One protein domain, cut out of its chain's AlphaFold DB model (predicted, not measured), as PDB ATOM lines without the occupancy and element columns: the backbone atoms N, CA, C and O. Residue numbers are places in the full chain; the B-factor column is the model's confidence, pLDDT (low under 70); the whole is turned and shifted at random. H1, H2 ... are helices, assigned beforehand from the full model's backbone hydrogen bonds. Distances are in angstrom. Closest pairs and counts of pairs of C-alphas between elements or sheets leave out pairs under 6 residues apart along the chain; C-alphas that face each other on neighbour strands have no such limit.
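AT A GLANCE: This is residues 2 to 79 of the 334 residues of an uncharacterized protein of Pelodictyon phaeoclathratiforme (strain DSM 5477 / BU-1) (UniProt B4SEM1). Four nearly aligned helices, H2 to H5, make a bundle with H2 and H5 side by side between H3 and H4, while residues 2 to 7 of H1 stick out as an arm. The printed part has 78 residues with five named helices, H1 to H5 in order, and no named strand: all helix. It is compact, radius of gyration of the C-alphas 12.4 A, spanning 41 by 28 by 17 A.

IN THESE COORDINATES: Find C-alpha 2 at (34.929, 0.229, -4.587), where H1, residues 2 to 9, begins. Next come H2, residues 14 to 22, H3, residues 28 to 35, and H4, residues 45 to 57, 18.6 A long. H5, residues 63 to 78, runs 22.8 A to C-alpha 78 at (51.449, 22.061, 3.414).

HOW THE PARTS SIT: H1 touches no helix. H5, with residues 69 to 76 alone, touches H2, closest C-alphas Val 73 and Val 14, 6.9 A. H2 and H3 form a hairpin, closest C-alphas Cys 21 and Arg 28, 5.7 A. H4 and H5 form another at 2 degrees, closest C-alphas Ile 45 and Ser 77, 6.0 A. Every O i to N i+4 pair is within hydrogen-bond range in H2 to H5; H1 has 1 of 4, and 1 of 5 O i to N i+3.

THE WHOLE: The farthest C-alphas, Thr 2 and Glu 59, are 41.1 A apart. The printed part has no cut and no long link. Residues 2 to 8 have pLDDT under 70.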
ATOM      1  N   THR A   2      34.058   0.444  -5.767       45.94
ATOM      2  CA  THR A   2      34.929   0.229  -4.587       45.94
ATOM      3  C   THR A   2      36.160   1.142  -4.498       45.94
ATOM      4  O   THR A   2      36.641   1.352  -3.393       45.94
ATOM      5  N   SER A   3      36.652   1.721  -5.605       53.91
ATOM      6  CA  SER A   3      37.864   2.563  -5.612       53.91
ATOM      7  C   SER A   3      37.650   4.042  -5.245       53.91
ATOM      8  O   SER A   3      38.601   4.706  -4.839       53.91
ATOM      9  N   LEU A   4      36.434   4.585  -5.395       52.78
ATOM     10  CA  LEU A   4      36.154   6.008  -5.128       52.78
ATOM     11  C   LEU A   4      35.862   6.240  -3.638       52.78
ATOM     12  O   LEU A   4      36.541   7.035  -2.990       52.78
ATOM     13  N   LEU A   5      34.975   5.432  -3.046       54.41
ATOM     14  CA  LEU A   5      34.690   5.461  -1.603       54.41
ATOM     15  C   LEU A   5      35.919   5.102  -0.745       54.41
ATOM     16  O   LEU A   5      36.109   5.675   0.329       54.41
ATOM     17  N   SER A   6      36.803   4.215  -1.224       60.50
ATOM     18  CA  SER A   6      38.061   3.896  -0.527       60.50
ATOM     19  C   SER A   6      39.026   5.083  -0.461       60.50
ATOM     20  O   SER A   6      39.864   5.148   0.433       60.50
ATOM     21  N   THR A   7      38.927   6.023  -1.407       65.31
ATOM     22  CA  THR A   7      39.825   7.180  -1.470       65.31
ATOM     23  C   THR A   7      39.467   8.196  -0.388       65.31
ATOM     24  O   THR A   7      40.356   8.616   0.351       65.31
ATOM     25  N   TYR A   8      38.181   8.523  -0.210       69.38
ATOM     26  CA  TYR A   8      37.743   9.433   0.857       69.38
ATOM     27  C   TYR A   8      37.878   8.821   2.256       69.38
ATOM     28  O   TYR A   8      38.414   9.462   3.153       69.38
ATOM     29  N   THR A   9      37.484   7.559   2.442       72.81
ATOM     30  CA  THR A   9      37.577   6.877   3.755       72.81
ATOM     31  C   THR A   9      39.013   6.709   4.268       72.81
ATOM     32  O   THR A   9      39.221   6.431   5.445       72.81
ATOM     33  N   SER A  10      40.016   6.914   3.405       80.56
ATOM     34  CA  SER A  10      41.437   6.950   3.774       80.56
ATOM     35  C   SER A  10      41.937   8.323   4.251       80.56
ATOM     36  O   SER A  10      43.104   8.449   4.643       80.56
ATOM     37  N   LYS A  11      41.088   9.359   4.192       90.44
ATOM     38  CA  LYS A  11      41.425  10.731   4.577       90.44
ATOM     39  C   LYS A  11      41.089  11.008   6.035       90.44
ATOM     40  O   LYS A  11      40.062  10.584   6.550       90.44
ATOM     41  N   LEU A  12      41.959  11.786   6.665       94.25
ATOM     42  CA  LEU A  12      41.846  12.196   8.055       94.25
ATOM     43  C   LEU A  12      41.335  13.637   8.147       94.25
ATOM     44  O   LEU A  12      42.006  14.568   7.693       94.25
ATOM     45  N   SER A  13      40.189  13.824   8.800       95.38
ATOM     46  CA  SER A  13      39.758  15.142   9.274       95.38
ATOM     47  C   SER A  13      40.621  15.559  10.464       95.38
ATOM     48  O   SER A  13      40.589  14.940  11.531       95.38
ATOM     49  N   VAL A  14      41.422  16.610  10.278       96.94
ATOM     50  CA  VAL A  14      42.289  17.156  11.329       96.94
ATOM     51  C   VAL A  14      41.444  17.825  12.411       96.94
ATOM     52  O   VAL A  14      41.760  17.683  13.590       96.94
ATOM     53  N   SER A  15      40.342  18.477  12.022       95.56
ATOM     54  CA  SER A  15      39.340  19.012  12.955       95.56
ATOM     55  C   SER A  15      38.845  17.930  13.918       95.56
ATOM     56  O   SER A  15      39.031  18.052  15.133       95.56
ATOM     57  N   GLN A  16      38.311  16.824  13.380       94.56
ATOM     58  CA  GLN A  16      37.755  15.740  14.189       94.56
ATOM     59  C   GLN A  16      38.810  15.117  15.107       94.56
ATOM     60  O   GLN A  16      38.549  14.898  16.291       94.56
ATOM     61  N   LEU A  17      40.017  14.860  14.588       96.75
ATOM     62  CA  LEU A  17      41.117  14.307  15.381       96.75
ATOM     63  C   LEU A  17      41.445  15.190  16.589       96.75
ATOM     64  O   LEU A  17      41.630  14.688  17.700       96.75
ATOM     65  N   ILE A  18      41.542  16.502  16.377       96.62
ATOM     66  CA  ILE A  18      41.918  17.439  17.433       96.62
ATOM     67  C   ILE A  18      40.802  17.560  18.461       96.62
ATOM     68  O   ILE A  18      41.098  17.504  19.652       96.62
ATOM     69  N   SER A  19      39.545  17.677  18.038       93.62
ATOM     70  CA  SER A  19      38.406  17.708  18.963       93.62
ATOM     71  C   SER A  19      38.334  16.427  19.801       93.62
ATOM     72  O   SER A  19      38.310  16.501  21.028       93.62
ATOM     73  N   THR A  20      38.486  15.256  19.177       94.56
ATOM     74  CA  THR A  20      38.509  13.960  19.883       94.56
ATOM     75  C   THR A  20      39.633  13.905  20.930       94.56
ATOM     76  O   THR A  20      39.425  13.522  22.079       94.56
ATOM     77  N   CYS A  21      40.852  14.317  20.569       95.44
ATOM     78  CA  CYS A  21      42.003  14.250  21.473       95.44
ATOM     79  C   CYS A  21      41.975  15.319  22.586       95.44
ATOM     80  O   CYS A  21      42.409  15.054  23.716       95.44
ATOM     81  N   CYS A  22      41.502  16.530  22.287       93.31
ATOM     82  CA  CYS A  22      41.531  17.670  23.208       93.31
ATOM     83  C   CYS A  22      40.293  17.746  24.108       93.31
ATOM     84  O   CYS A  22      40.404  18.120  25.280       93.31
ATOM     85  N   ASP A  23      39.126  17.368  23.599       89.44
ATOM     86  CA  ASP A  23      37.853  17.676  24.248       89.44
ATOM     87  C   ASP A  23      37.237  16.419  24.863       89.44
ATOM     88  O   ASP A  23      36.793  16.456  26.014       89.44
ATOM     89  N   GLU A  24      37.345  15.283  24.180       87.62
ATOM     90  CA  GLU A  24      36.674  14.047  24.574       87.62
ATOM     91  C   GLU A  24      37.489  13.174  25.546       87.62
ATOM     92  O   GLU A  24      38.720  13.270  25.703       87.62
ATOM     93  N   ALA A  25      36.772  12.293  26.243       87.25
ATOM     94  CA  ALA A  25      37.359  11.217  27.026       87.25
ATOM     95  C   ALA A  25      37.627  10.021  26.102       87.25
ATOM     96  O   ALA A  25      36.732   9.233  25.818       87.25
ATOM     97  N   CYS A  26      38.867   9.895  25.624       91.69
ATOM     98  CA  CYS A  26      39.265   8.858  24.673       91.69
ATOM     99  C   CYS A  26      40.645   8.258  24.994       91.69
ATOM    100  O   CYS A  26      41.451   8.845  25.730       91.69
ATOM    101  N   ASP A  27      40.937   7.104  24.387       94.06
ATOM    102  CA  ASP A  27      42.302   6.585  24.285       94.06
ATOM    103  C   ASP A  27      43.067   7.353  23.196       94.06
ATOM    104  O   ASP A  27      43.065   7.006  22.013       94.06
ATOM    105  N   ARG A  28      43.731   8.429  23.622       94.12
ATOM    106  CA  ARG A  28      44.495   9.332  22.749       94.12
ATOM    107  C   ARG A  28      45.584   8.616  21.965       94.12
ATOM    108  O   ARG A  28      45.848   8.996  20.829       94.12
ATOM    109  N   GLN A  29      46.223   7.608  22.561       95.38
ATOM    110  CA  GLN A  29      47.298   6.898  21.883       95.38
ATOM    111  C   GLN A  29      46.729   6.075  20.730       95.38
ATOM    112  O   GLN A  29      47.199   6.217  19.605       95.38
ATOM    113  N   ALA A  30      45.667   5.305  20.983       95.50
ATOM    114  CA  ALA A  30      45.005   4.524  19.943       95.50
ATOM    115  C   ALA A  30      44.459   5.409  18.806       95.50
ATOM    116  O   ALA A  30      44.632   5.080  17.630       95.50
ATOM    117  N   VAL A  31      43.848   6.553  19.143       95.12
ATOM    118  CA  VAL A  31      43.329   7.519  18.159       95.12
ATOM    119  C   VAL A  31      44.459   8.089  17.292       95.12
ATOM    120  O   VAL A  31      44.347   8.108  16.066       95.12
ATOM    121  N   ILE A  32      45.573   8.509  17.899       95.69
ATOM    122  CA  ILE A  32      46.734   9.039  17.170       95.69
ATOM    123  C   ILE A  32      47.392   7.949  16.304       95.69
ATOM    124  O   ILE A  32      47.715   8.195  15.141       95.69
ATOM    125  N   ASP A  33      47.546   6.731  16.820       94.56
ATOM    126  CA  ASP A  33      48.128   5.608  16.075       94.56
ATOM    127  C   ASP A  33      47.268   5.208  14.867       94.56
ATOM    128  O   ASP A  33      47.794   4.777  13.838       94.56
ATOM    129  N   ALA A  34      45.945   5.357  14.959       92.94
ATOM    130  CA  ALA A  34      45.050   5.196  13.818       92.94
ATOM    131  C   ALA A  34      45.207   6.351  12.814       92.94
ATOM    132  O   ALA A  34      45.366   6.105  11.617       92.94
ATOM    133  N   ALA A  35      45.227   7.596  13.298       93.44
ATOM    134  CA  ALA A  35      45.337   8.790  12.464       93.44
ATOM    135  C   ALA A  35      46.641   8.843  11.650       93.44
ATOM    136  O   ALA A  35      46.632   9.240  10.489       93.44
ATOM    137  N   THR A  36      47.762   8.386  12.214       92.69
ATOM    138  CA  THR A  36      49.065   8.363  11.514       92.69
ATOM    139  C   THR A  36      49.120   7.411  10.314       92.69
ATOM    140  O   THR A  36      50.050   7.492   9.513       92.69
ATOM    141  N   LYS A  37      48.125   6.530  10.155       91.56
ATOM    142  CA  LYS A  37      47.992   5.624   9.002       91.56
ATOM    143  C   LYS A  37      47.184   6.234   7.852       91.56
ATOM    144  O   LYS A  37      47.031   5.587   6.819       91.56
ATOM    145  N   GLN A  38      46.651   7.439   8.032       91.94
ATOM    146  CA  GLN A  38      45.796   8.136   7.074       91.94
ATOM    147  C   GLN A  38      46.490   9.389   6.532       91.94
ATOM    148  O   GLN A  38      47.412   9.930   7.144       91.94
ATOM    149  N   SER A  39      46.034   9.876   5.378       92.12
ATOM    150  CA  SER A  39      46.489  11.165   4.845       92.12
ATOM    151  C   SER A  39      45.564  12.288   5.323       92.12
ATOM    152  O   SER A  39      44.354  12.172   5.123       92.12
ATOM    153  N   PRO A  40      46.079  13.381   5.912       95.50
ATOM    154  CA  PRO A  40      45.232  14.485   6.347       95.50
ATOM    155  C   PRO A  40      44.571  15.201   5.166       95.50
ATOM    156  O   PRO A  40      45.146  15.313   4.083       95.50
ATOM    157  N   LEU A  41      43.359  15.703   5.392       95.38
ATOM    158  CA  LEU A  41      42.719  16.672   4.508       95.38
ATOM    159  C   LEU A  41      43.472  18.005   4.543       95.38
ATOM    160  O   LEU A  41      44.039  18.379   5.573       95.38
ATOM    161  N   PHE A  42      43.429  18.741   3.429       95.94
ATOM    162  CA  PHE A  42      44.000  20.085   3.349       95.94
ATOM    163  C   PHE A  42      43.437  20.986   4.448       95.94
ATOM    164  O   PHE A  42      42.222  21.083   4.630       95.94
ATOM    165  N   LEU A  43      44.333  21.685   5.138       96.31
ATOM    166  CA  LEU A  43      43.984  22.568   6.238       96.31
ATOM    167  C   LEU A  43      44.387  24.016   5.921       96.31
ATOM    168  O   LEU A  43      45.581  24.328   5.957       96.31
ATOM    169  N   PRO A  44      43.423  24.923   5.668       95.19
ATOM    170  CA  PRO A  44      43.695  26.350   5.528       95.19
ATOM    171  C   PRO A  44      44.568  26.906   6.662       95.19
ATOM    172  O   PRO A  44      44.376  26.562   7.827       95.19
ATOM    173  N   ILE A  45      45.491  27.815   6.328       93.44
ATOM    174  CA  ILE A  45      46.501  28.342   7.267       93.44
ATOM    175  C   ILE A  45      45.865  28.887   8.553       93.44
ATOM    176  O   ILE A  45      46.314  28.553   9.646       93.44
ATOM    177  N   PHE A  46      44.776  29.655   8.438       91.31
ATOM    178  CA  PHE A  46      44.117  30.236   9.611       91.31
ATOM    179  C   PHE A  46      43.558  29.170  10.577       91.31
ATOM    180  O   PHE A  46      43.572  29.383  11.786       91.31
ATOM    181  N   LEU A  47      43.099  28.015  10.070       93.81
ATOM    182  CA  LEU A  47      42.657  26.897  10.912       93.81
ATOM    183  C   LEU A  47      43.849  26.181  11.555       93.81
ATOM    184  O   LEU A  47      43.753  25.767  12.708       93.81
ATOM    185  N   SER A  48      44.990  26.086  10.861       95.19
ATOM    186  CA  SER A  48      46.228  25.566  11.463       95.19
ATOM    187  C   SER A  48      46.633  26.358  12.701       95.19
ATOM    188  O   SER A  48      46.970  25.752  13.716       95.19
ATOM    189  N   ASP A  49      46.559  27.688  12.661       94.75
ATOM    190  CA  ASP A  49      46.928  28.525  13.808       94.75
ATOM    191  C   ASP A  49      45.981  28.321  15.002       94.75
ATOM    192  O   ASP A  49      46.429  28.192  16.148       94.75
ATOM    193  N   ILE A  50      44.674  28.206  14.732       94.31
ATOM    194  CA  ILE A  50      43.653  27.894  15.743       94.31
ATOM    195  C   ILE A  50      43.946  26.538  16.396       94.31
ATOM    196  O   ILE A  50      43.991  26.413  17.621       94.31
ATOM    197  N   TYR A  51      44.198  25.517  15.584       96.81
ATOM    198  CA  TYR A  51      44.433  24.159  16.056       96.81
ATOM    199  C   TYR A  51      45.766  23.978  16.775       96.81
ATOM    200  O   TYR A  51      45.808  23.287  17.793       96.81
ATOM    201  N   ARG A  52      46.834  24.638  16.323       97.50
ATOM    202  CA  ARG A  52      48.110  24.704  17.053       97.50
ATOM    203  C   ARG A  52      47.898  25.258  18.454       97.50
ATOM    204  O   ARG A  52      48.275  24.608  19.424       97.50
ATOM    205  N   SER A  53      47.197  26.387  18.553       96.56
ATOM    206  CA  SER A  53      46.881  27.020  19.836       96.56
ATOM    207  C   SER A  53      46.067  26.089  20.745       96.56
ATOM    208  O   SER A  53      46.362  25.963  21.937       96.56
ATOM    209  N   LYS A  54      45.077  25.372  20.192       96.94
ATOM    210  CA  LYS A  54      44.261  24.391  20.931       96.94
ATOM    211  C   LYS A  54      45.092  23.203  21.438       96.94
ATOM    212  O   LYS A  54      44.933  22.791  22.584       96.94
ATOM    213  N   ILE A  55      46.002  22.669  20.622       97.88
ATOM    214  CA  ILE A  55      46.894  21.564  21.014       97.88
ATOM    215  C   ILE A  55      47.868  22.011  22.110       97.88
ATOM    216  O   ILE A  55      48.046  21.317  23.113       97.88
ATOM    217  N   GLU A  56      48.504  23.168  21.932       97.19
ATOM    218  CA  GLU A  56      49.506  23.693  22.861       97.19
ATOM    219  C   GLU A  56      48.901  23.989  24.237       97.19
ATOM    220  O   GLU A  56      49.487  23.605  25.255       97.19
ATOM    221  N   SER A  57      47.703  24.578  24.265       96.31
ATOM    222  CA  SER A  57      46.973  24.913  25.496       96.31
ATOM    223  C   SER A  57      46.295  23.723  26.182       96.31
ATOM    224  O   SER A  57      45.949  23.827  27.356       96.31
ATOM    225  N   SER A  58      46.126  22.579  25.510       95.81
ATOM    226  CA  SER A  58      45.446  21.429  26.111       95.81
ATOM    227  C   SER A  58      46.270  20.793  27.236       95.81
ATOM    228  O   SER A  58      47.376  20.290  27.019       95.81
ATOM    229  N   GLU A  59      45.713  20.757  28.445       93.81
ATOM    230  CA  GLU A  59      46.308  20.082  29.609       93.81
ATOM    231  C   GLU A  59      46.135  18.556  29.562       93.81
ATOM    232  O   GLU A  59      46.858  17.821  30.232       93.81
ATOM    233  N   LYS A  60      45.200  18.059  28.740       91.94
ATOM    234  CA  LYS A  60      44.903  16.624  28.612       91.94
ATOM    235  C   LYS A  60      45.927  15.867  27.761       91.94
ATOM    236  O   LYS A  60      45.925  14.637  27.749       91.94
ATOM    237  N   LEU A  61      46.763  16.580  27.006       95.38
ATOM    238  CA  LEU A  61      47.718  15.995  26.069       95.38
ATOM    239  C   LEU A  61      49.120  15.913  26.674       95.38
ATOM    240  O   LEU A  61      49.661  16.904  27.164       95.38
ATOM    241  N   SER A  62      49.751  14.744  26.548       95.75
ATOM    242  CA  SER A  62      51.176  14.594  26.848       95.75
ATOM    243  C   SER A  62      52.041  15.359  25.837       95.75
ATOM    244  O   SER A  62      51.607  15.643  24.719       95.75
ATOM    245  N   ALA A  63      53.301  15.641  26.186       96.81
ATOM    246  CA  ALA A  63      54.246  16.280  25.265       96.81
ATOM    247  C   ALA A  63      54.422  15.488  23.954       96.81
ATOM    248  O   ALA A  63      54.519  16.082  22.881       96.81
ATOM    249  N   VAL A  64      54.399  14.153  24.034       96.94
ATOM    250  CA  VAL A  64      54.487  13.266  22.865       96.94
ATOM    251  C   VAL A  64      53.247  13.410  21.983       96.94
ATOM    252  O   VAL A  64      53.375  13.567  20.771       96.94
ATOM    253  N   HIS A  65      52.048  13.424  22.575       97.25
ATOM    254  CA  HIS A  65      50.804  13.623  21.820       97.25
ATOM    255  C   HIS A  65      50.776  14.983  21.126       97.25
ATOM    256  O   HIS A  65      50.424  15.055  19.951       97.25
ATOM    257  N   LYS A  66      51.198  16.047  21.822       98.12
ATOM    258  CA  LYS A  66      51.284  17.395  21.241       98.12
ATOM    259  C   LYS A  66      52.218  17.427  20.033       98.12
ATOM    260  O   LYS A  66      51.819  17.925  18.987       98.12
ATOM    261  N   ASP A  67      53.420  16.861  20.144       97.88
ATOM    262  CA  ASP A  67      54.388  16.827  19.037       97.88
ATOM    263  C   ASP A  67      53.827  16.113  17.794       97.88
ATOM    264  O   ASP A  67      53.933  16.630  16.679       97.88
ATOM    265  N   VAL A  68      53.166  14.964  17.970       97.94
ATOM    266  CA  VAL A  68      52.569  14.224  16.845       97.94
ATOM    267  C   VAL A  68      51.414  15.001  16.207       97.94
ATOM    268  O   VAL A  68      51.378  15.146  14.985       97.94
ATOM    269  N   LEU A  69      50.497  15.555  17.005       98.25
ATOM    270  CA  LEU A  69      49.360  16.326  16.488       98.25
ATOM    271  C   LEU A  69      49.815  17.602  15.761       98.25
ATOM    272  O   LEU A  69      49.314  17.905  14.679       98.25
ATOM    273  N   LEU A  70      50.815  18.314  16.292       98.25
ATOM    274  CA  LEU A  70      51.394  19.495  15.640       98.25
ATOM    275  C   LEU A  70      52.061  19.148  14.302       98.25
ATOM    276  O   LEU A  70      51.979  19.932  13.352       98.25
ATOM    277  N   LYS A  71      52.695  17.972  14.195       97.88
ATOM    278  CA  LYS A  71      53.222  17.466  12.918       97.88
ATOM    279  C   LYS A  71      52.103  17.199  11.917       97.88
ATOM    280  O   LYS A  71      52.235  17.629  10.776       97.88
ATOM    281  N   ILE A  72      51.000  16.573  12.337       97.81
ATOM    282  CA  ILE A  72      49.833  16.332  11.471       97.81
ATOM    283  C   ILE A  72      49.256  17.657  10.956       97.81
ATOM    284  O   ILE A  72      49.078  17.801   9.750       97.81
ATOM    285  N   VAL A  73      49.045  18.648  11.833       98.00
ATOM    286  CA  VAL A  73      48.574  19.992  11.442       98.00
ATOM    287  C   VAL A  73      49.519  20.638  10.430       98.00
ATOM    288  O   VAL A  73      49.080  21.155   9.405       98.00
ATOM    289  N   LYS A  74      50.833  20.577  10.682       96.88
ATOM    290  CA  LYS A  74      51.841  21.123   9.764       96.88
ATOM    291  C   LYS A  74      51.793  20.445   8.394       96.88
ATOM    292  O   LYS A  74      51.895  21.145   7.391       96.88
ATOM    293  N   THR A  75      51.666  19.120   8.352       96.50
ATOM    294  CA  THR A  75      51.538  18.370   7.098       96.50
ATOM    295  C   THR A  75      50.274  18.789   6.355       96.50
ATOM    296  O   THR A  75      50.363  19.207   5.208       96.50
ATOM    297  N   ALA A  76      49.121  18.786   7.027       97.06
ATOM    298  CA  ALA A  76      47.824  19.129   6.444       97.06
ATOM    299  C   ALA A  76      47.787  20.518   5.780       97.06
ATOM    300  O   ALA A  76      47.166  20.691   4.734       97.06
ATOM    301  N   SER A  77      48.466  21.509   6.363       96.12
ATOM    302  CA  SER A  77      48.545  22.865   5.798       96.12
ATOM    303  C   SER A  77      49.583  23.041   4.692       96.12
ATOM    304  O   SER A  77      49.583  24.075   4.029       96.12
ATOM    305  N   ALA A  78      50.475  22.069   4.503       94.00
ATOM    306  CA  ALA A  78      51.449  22.061   3.414       94.00
ATOM    307  C   ALA A  78      50.981  21.234   2.203       94.00
ATOM    308  O   ALA A  78      51.526  21.403   1.111       94.00
ATOM    309  N   GLU A  79      50.000  20.346   2.387       89.06
ATOM    310  CA  GLU A  79      49.403  19.561   1.305       89.06
ATOM    311  C   GLU A  79      48.708  20.468   0.271       89.06
ATOM    312  O   GLU A  79      48.128  21.496   0.629       89.06
TER     313      GLU A  79